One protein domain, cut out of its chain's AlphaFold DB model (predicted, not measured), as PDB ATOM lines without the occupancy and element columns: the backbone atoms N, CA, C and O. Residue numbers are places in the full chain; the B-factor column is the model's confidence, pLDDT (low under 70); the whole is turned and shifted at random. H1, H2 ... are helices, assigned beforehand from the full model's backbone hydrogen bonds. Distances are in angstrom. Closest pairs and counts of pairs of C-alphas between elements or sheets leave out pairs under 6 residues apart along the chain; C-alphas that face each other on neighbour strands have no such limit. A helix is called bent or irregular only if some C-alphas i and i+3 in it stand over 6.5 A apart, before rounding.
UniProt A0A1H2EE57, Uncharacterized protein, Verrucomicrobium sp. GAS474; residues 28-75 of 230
ATOM      1  N   LEU A  28      24.855  16.727  69.091       75.06
ATOM      2  CA  LEU A  28      26.077  15.962  68.801       75.06
ATOM      3  C   LEU A  28      25.759  14.590  68.191       75.06
ATOM      4  O   LEU A  28      26.410  14.166  67.240       75.06
ATOM      5  N   TRP A  29      24.674  13.955  68.642       73.56
ATOM      6  CA  TRP A  29      24.201  12.678  68.098       73.56
ATOM      7  C   TRP A  29      23.811  12.754  66.620       73.56
ATOM      8  O   TRP A  29      24.082  11.825  65.862       73.56
ATOM      9  N   ARG A  30      23.209  13.868  66.187       72.12
ATOM     10  CA  ARG A  30      22.852  14.066  64.775       72.12
ATOM     11  C   ARG A  30      24.088  14.285  63.908       72.12
ATOM     12  O   ARG A  30      24.152  13.730  62.818       72.12
ATOM     13  N   GLY A  31      25.071  15.042  64.403       79.00
ATOM     14  CA  GLY A  31      26.343  15.252  63.706       79.00
ATOM     15  C   GLY A  31      27.114  13.947  63.494       79.00
ATOM     16  O   GLY A  31      27.503  13.644  62.368       79.00
ATOM     17  N   CYS A  32      27.253  13.132  64.545       82.19
ATOM     18  CA  CYS A  32      27.922  11.830  64.465       82.19
ATOM     19  C   CYS A  32      27.220  10.864  63.502       82.19
ATOM     20  O   CYS A  32      27.889  10.188  62.727       82.19
ATOM     21  N   TRP A  33      25.883  10.835  63.492       77.56
ATOM     22  CA  TRP A  33      25.126   9.998  62.556       77.56
ATOM     23  C   TRP A  33      25.318  10.407  61.092       77.56
ATOM     24  O   TRP A  33      25.460   9.545  60.228       77.56
ATOM     25  N   ILE A  34      25.349  11.711  60.805       80.06
ATOM     26  CA  ILE A  34      25.581  12.211  59.444       80.06
ATOM     27  C   ILE A  34      26.997  11.850  58.980       80.06
ATOM     28  O   ILE A  34      27.155  11.343  57.872       80.06
ATOM     29  N   LEU A  35      28.010  12.054  59.827       84.88
ATOM     30  CA  LEU A  35      29.399  11.702  59.512       84.88
ATOM     31  C   LEU A  35      29.578  10.196  59.293       84.88
ATOM     32  O   LEU A  35      30.251   9.792  58.349       84.88
ATOM     33  N   PHE A  36      28.931   9.370  60.115       83.12
ATOM     34  CA  PHE A  36      28.955   7.916  59.974       83.12
ATOM     35  C   PHE A  36      28.324   7.450  58.654       83.12
ATOM     36  O   PHE A  36      28.922   6.655  57.930       83.12
ATOM     37  N   LEU A  37      27.157   7.989  58.288       83.25
ATOM     38  CA  LEU A  37      26.523   7.691  57.000       83.25
ATOM     39  C   LEU A  37      27.390   8.137  55.818       83.25
ATOM     40  O   LEU A  37      27.504   7.415  54.831       83.25
ATOM     41  N   LEU A  38      28.028   9.302  55.925       83.50
ATOM     42  CA  LEU A  38      28.903   9.829  54.881       83.50
ATOM     43  C   LEU A  38      30.151   8.952  54.698       83.50
ATOM     44  O   LEU A  38      30.538   8.664  53.567       83.50
ATOM     45  N   LEU A  39      30.721   8.446  55.796       87.25
ATOM     46  CA  LEU A  39      31.830   7.493  55.770       87.25
ATOM     47  C   LEU A  39      31.430   6.166  55.107       87.25
ATOM     48  O   LEU A  39      32.173   5.668  54.264       87.25
ATOM     49  N   ILE A  40      30.247   5.623  55.421       85.62
ATOM     50  CA  ILE A  40      29.724   4.412  54.765       85.62
ATOM     51  C   ILE A  40      29.603   4.623  53.256       85.62
ATOM     52  O   ILE A  40      30.043   3.774  52.486       85.62
ATOM     53  N   VAL A  41      29.053   5.760  52.818       83.12
ATOM     54  CA  VAL A  41      28.916   6.074  51.387       83.12
ATOM     55  C   VAL A  41      30.283   6.144  50.700       83.12
ATOM     56  O   VAL A  41      30.434   5.618  49.598       83.12
ATOM     57  N   ILE A  42      31.288   6.742  51.347       82.94
ATOM     58  CA  ILE A  42      32.651   6.831  50.805       82.94
ATOM     59  C   ILE A  42      33.289   5.442  50.691       82.94
ATOM     60  O   ILE A  42      33.801   5.097  49.625       82.94
ATOM     61  N   LEU A  43      33.242   4.637  51.755       80.88
ATOM     62  CA  LEU A  43      33.843   3.301  51.777       80.88
ATOM     63  C   LEU A  43      33.160   2.357  50.784       80.88
ATOM     64  O   LEU A  43      33.833   1.650  50.036       80.88
ATOM     65  N   PHE A  44      31.829   2.397  50.714       79.69
ATOM     66  CA  PHE A  44      31.060   1.609  49.757       79.69
ATOM     67  C   PHE A  44      31.337   2.058  48.316       79.69
ATOM     68  O   PHE A  44      31.539   1.227  47.436       79.69
ATOM     69  N   GLY A  45      31.453   3.369  48.076       79.06
ATOM     70  CA  GLY A  45      31.850   3.914  46.779       79.06
ATOM     71  C   GLY A  45      33.262   3.493  46.355       79.06
ATOM     72  O   GLY A  45      33.478   3.172  45.188       79.06
ATOM     73  N   ALA A  46      34.218   3.448  47.286       77.19
ATOM     74  CA  ALA A  46      35.580   2.989  47.019       77.19
ATOM     75  C   ALA A  46      35.633   1.483  46.714       77.19
ATOM     76  O   ALA A  46      36.268   1.082  45.738       77.19
ATOM     77  N   ALA A  47      34.910   0.662  47.481       76.75
ATOM     78  CA  ALA A  47      34.801  -0.778  47.246       76.75
ATOM     79  C   ALA A  47      34.138  -1.091  45.893       76.75
ATOM     80  O   ALA A  47      34.642  -1.922  45.138       76.75
ATOM     81  N   ILE A  48      33.068  -0.370  45.538       75.50
ATOM     82  CA  ILE A  48      32.414  -0.489  44.226       75.50
ATOM     83  C   ILE A  48      33.359  -0.081  43.098       75.50
ATOM     84  O   ILE A  48      33.371  -0.738  42.063       75.50
ATOM     85  N   ARG A  49      34.165   0.976  43.264       73.56
ATOM     86  CA  ARG A  49      35.140   1.383  42.240       73.56
ATOM     87  C   ARG A  49      36.233   0.340  42.044       73.56
ATOM     88  O   ARG A  49      36.547   0.030  40.902       73.56
ATOM     89  N   GLY A  50      36.775  -0.214  43.129       77.00
ATOM     90  CA  GLY A  50      37.796  -1.262  43.063       77.00
ATOM     91  C   GLY A  50      37.277  -2.536  42.393       77.00
ATOM     92  O   GLY A  50      37.887  -3.035  41.451       77.00
ATOM     93  N   LEU A  51      36.102  -3.014  42.816       74.19
ATOM     94  CA  LEU A  51      35.459  -4.192  42.228       74.19
ATOM     95  C   LEU A  51      35.006  -3.931  40.783       74.19
ATOM     96  O   LEU A  51      35.169  -4.780  39.913       74.19
ATOM     97  N   GLY A  52      34.485  -2.735  40.515       68.38
ATOM     98  CA  GLY A  52      34.062  -2.300  39.190       68.38
ATOM     99  C   GLY A  52      35.220  -2.254  38.201       68.38
ATOM    100  O   GLY A  52      35.065  -2.733  37.087       68.38
ATOM    101  N   TYR A  53      36.395  -1.764  38.605       74.38
ATOM    102  CA  TYR A  53      37.583  -1.733  37.745       74.38
ATOM    103  C   TYR A  53      38.057  -3.141  37.358       74.38
ATOM    104  O   TYR A  53      38.463  -3.375  36.223       74.38
ATOM    105  N   LEU A  54      37.947  -4.090  38.291       72.94
ATOM    106  CA  LEU A  54      38.324  -5.488  38.086       72.94
ATOM    107  C   LEU A  54      37.320  -6.220  37.178       72.94
ATOM    108  O   LEU A  54      37.708  -6.971  36.290       72.94
ATOM    109  N   LEU A  55      36.025  -5.939  37.346       67.19
ATOM    110  CA  LEU A  55      34.946  -6.501  36.527       67.19
ATOM    111  C   LEU A  55      34.865  -5.876  35.125       67.19
ATOM    112  O   LEU A  55      34.506  -6.559  34.169       67.19
ATOM    113  N   LEU A  56      35.252  -4.606  34.975       63.62
ATOM    114  CA  LEU A  56      35.332  -3.907  33.689       63.62
ATOM    115  C   LEU A  56      36.450  -4.440  32.786       63.62
ATOM    116  O   LEU A  56      36.476  -4.080  31.619       63.62
ATOM    117  N   GLN A  57      37.354  -5.295  33.262       77.50
ATOM    118  CA  GLN A  57      38.348  -5.951  32.400       77.50
ATOM    119  C   GLN A  57      37.736  -7.101  31.574       77.50
ATOM    120  O   GLN A  57      38.357  -7.580  30.628       77.50
ATOM    121  N   ILE A  58      36.510  -7.539  31.896       81.62
ATOM    122  CA  ILE A  58      35.815  -8.623  31.196       81.62
ATOM    123  C   ILE A  58      34.865  -8.014  30.142       81.62
ATOM    124  O   ILE A  58      33.882  -7.366  30.510       81.62
ATOM    125  N   PRO A  59      35.082  -8.237  28.831       79.12
ATOM    126  CA  PRO A  59      34.341  -7.550  27.764       79.12
ATOM    127  C   PRO A  59      32.827  -7.820  27.792       79.12
ATOM    128  O   PRO A  59      32.022  -6.918  27.557       79.12
ATOM    129  N   HIS A  60      32.408  -9.032  28.167       80.81
ATOM    130  CA  HIS A  60      30.984  -9.358  28.324       80.81
ATOM    131  C   HIS A  60      30.319  -8.594  29.480       80.81
ATOM    132  O   HIS A  60      29.142  -8.243  29.397       80.81
ATOM    133  N   VAL A  61      31.074  -8.289  30.540       75.00
ATOM    134  CA  VAL A  61      30.582  -7.522  31.692       75.00
ATOM    135  C   VAL A  61      30.459  -6.041  31.339       75.00
ATOM    136  O   VAL A  61      29.479  -5.409  31.727       75.00
ATOM    137  N   GLN A  62      31.382  -5.494  30.538       72.00
ATOM    138  CA  GLN A  62      31.276  -4.124  30.020       72.00
ATOM    139  C   GLN A  62      30.007  -3.926  29.179       72.00
ATOM    140  O   GLN A  62      29.275  -2.956  29.386       72.00
ATOM    141  N   ALA A  63      29.711  -4.862  28.269       77.00
ATOM    142  CA  ALA A  63      28.516  -4.804  27.427       77.00
ATOM    143  C   ALA A  63      27.221  -4.893  28.255       77.00
ATOM    144  O   ALA A  63      26.304  -4.092  28.067       77.00
ATOM    145  N   ALA A  64      27.166  -5.817  29.222       78.00
ATOM    146  CA  ALA A  64      26.021  -5.963  30.119       78.00
ATOM    147  C   ALA A  64      25.808  -4.718  30.997       78.00
ATOM    148  O   ALA A  64      24.678  -4.255  31.157       78.00
ATOM    149  N   PHE A  65      26.886  -4.130  31.523       76.25
ATOM    150  CA  PHE A  65      26.824  -2.905  32.316       76.25
ATOM    151  C   PHE A  65      26.380  -1.698  31.479       76.25
ATOM    152  O   PHE A  65      25.564  -0.904  31.943       76.25
ATOM    153  N   GLY A  66      26.851  -1.581  30.233       77.44
ATOM    154  CA  GLY A  66      26.414  -0.544  29.297       77.44
ATOM    155  C   GLY A  66      24.914  -0.618  28.993       77.44
ATOM    156  O   GLY A  66      24.224   0.400  29.054       77.44
ATOM    157  N   LEU A  67      24.388  -1.823  28.750       85.75
ATOM    158  CA  LEU A  67      22.952  -2.048  28.545       85.75
ATOM    159  C   LEU A  67      22.129  -1.744  29.804       85.75
ATOM    160  O   LEU A  67      21.077  -1.114  29.709       85.75
ATOM    161  N   LEU A  68      22.619  -2.133  30.985       83.25
ATOM    162  CA  LEU A  68      21.971  -1.828  32.262       83.25
ATOM    163  C   LEU A  68      21.918  -0.314  32.515       83.25
ATOM    164  O   LEU A  68      20.870   0.217  32.877       83.25
ATOM    165  N   LEU A  69      23.030   0.394  32.300       78.25
ATOM    166  CA  LEU A  69      23.104   1.845  32.467       78.25
ATOM    167  C   LEU A  69      22.145   2.555  31.506       78.25
ATOM    168  O   LEU A  69      21.425   3.460  31.919       78.25
ATOM    169  N   LEU A  70      22.094   2.116  30.245       81.38
ATOM    170  CA  LEU A  70      21.164   2.643  29.251       81.38
ATOM    171  C   LEU A  70      19.705   2.419  29.679       81.38
ATOM    172  O   LEU A  70      18.910   3.354  29.622       81.38
ATOM    173  N   ALA A  71      19.363   1.227  30.176       84.88
ATOM    174  CA  ALA A  71      18.029   0.929  30.692       84.88
ATOM    175  C   ALA A  71      17.659   1.812  31.895       84.88
ATOM    176  O   ALA A  71      16.545   2.327  31.951       84.88
ATOM    177  N   VAL A  72      18.595   2.057  32.819       79.88
ATOM    178  CA  VAL A  72      18.392   2.969  33.958       79.88
ATOM    179  C   VAL A  72      18.228   4.414  33.496       79.88
ATOM    180  O   VAL A  72      17.383   5.118  34.035       79.88
ATOM    181  N   ILE A  73      18.990   4.874  32.501       77.75
ATOM    182  CA  ILE A  73      18.850   6.231  31.949       77.75
ATOM    183  C   ILE A  73      17.499   6.388  31.246       77.75
ATOM    184  O   ILE A  73      16.843   7.413  31.427       77.75
ATOM    185  N   ILE A  74      17.058   5.383  30.482       81.81
ATOM    186  CA  ILE A  74      15.745   5.383  29.826       81.81
ATOM    187  C   ILE A  74      14.635   5.379  30.879       81.81
ATOM    188  O   ILE A  74      13.758   6.238  30.824       81.81
ATOM    189  N   ASP A  75      14.688   4.486  31.869       76.31
ATOM    190  CA  ASP A  75      13.690   4.426  32.940       76.31
ATOM    191  C   ASP A  75      13.672   5.722  33.761       76.31
ATOM    192  O   ASP A  75      12.608   6.296  33.993       76.31
TER     193      ASP A  75
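What this domain is: This is residues 28 to 75 of the 230 residues of an uncharacterized protein of Verrucomicrobium sp. GAS474 (UniProt A0A1H2EE57). Picture an open, flat V made of two helices, the long H1 and the shorter H2, whose near ends are joined by a tight link at the corner, residues 56 to 58. The space between the two arms is empty: residues 28 to 51 of H1 and residues 66 to 75 of H2 stand free. The printed part has 48 residues with two named helices, H1 then H2, and no named strand; its class is all helix. It is extended, with a radius of gyration of the C-alphas of 15.8 A, and its C-alphas span 48 by 27 by 6 A.

Where its parts are: Find C-alpha 28 at (26.077, 15.962, 68.801), where H1 begins; from there the helix runs over residues 28 to 55, 40.3 A from first to last C-alpha, to C-alpha 55 at (34.946, -6.501, 36.527). Pass the three residues 56 to 58 and you reach H2, residues 59 to 75, 24.4 A long, which ends at C-alpha 75 at (13.690, 4.426, 32.940). Neither helix is bent.

How they stand to each other: Look at the C-alphas of Leu 55 and Val 61, the closest of H1 and H2, 6.6 A apart. The two helices are close but not clearly touching, with 2 pairs of C-alphas within 8 A. Their lines stand at a steep tilt of 46 degrees, and they run opposite ways. Their centres are 23.7 A apart. In H1 and H2 every O i to N i+4 pair is within hydrogen-bond range.

The domain as a whole: Compare C-alphas 28 and 59: those of Leu 28 and Pro 59 are the two farthest apart, at 48.0 A. The first and last printed C-alphas, of Leu 28 and Asp 75, are 39.7 A apart. The printed part has no cut, and its one link between helices is tight. In the B-factor column, the mean pLDDT of the printed part is 78.3, and the model's confidence is under 70 at residue 52 and residues 55 to 56.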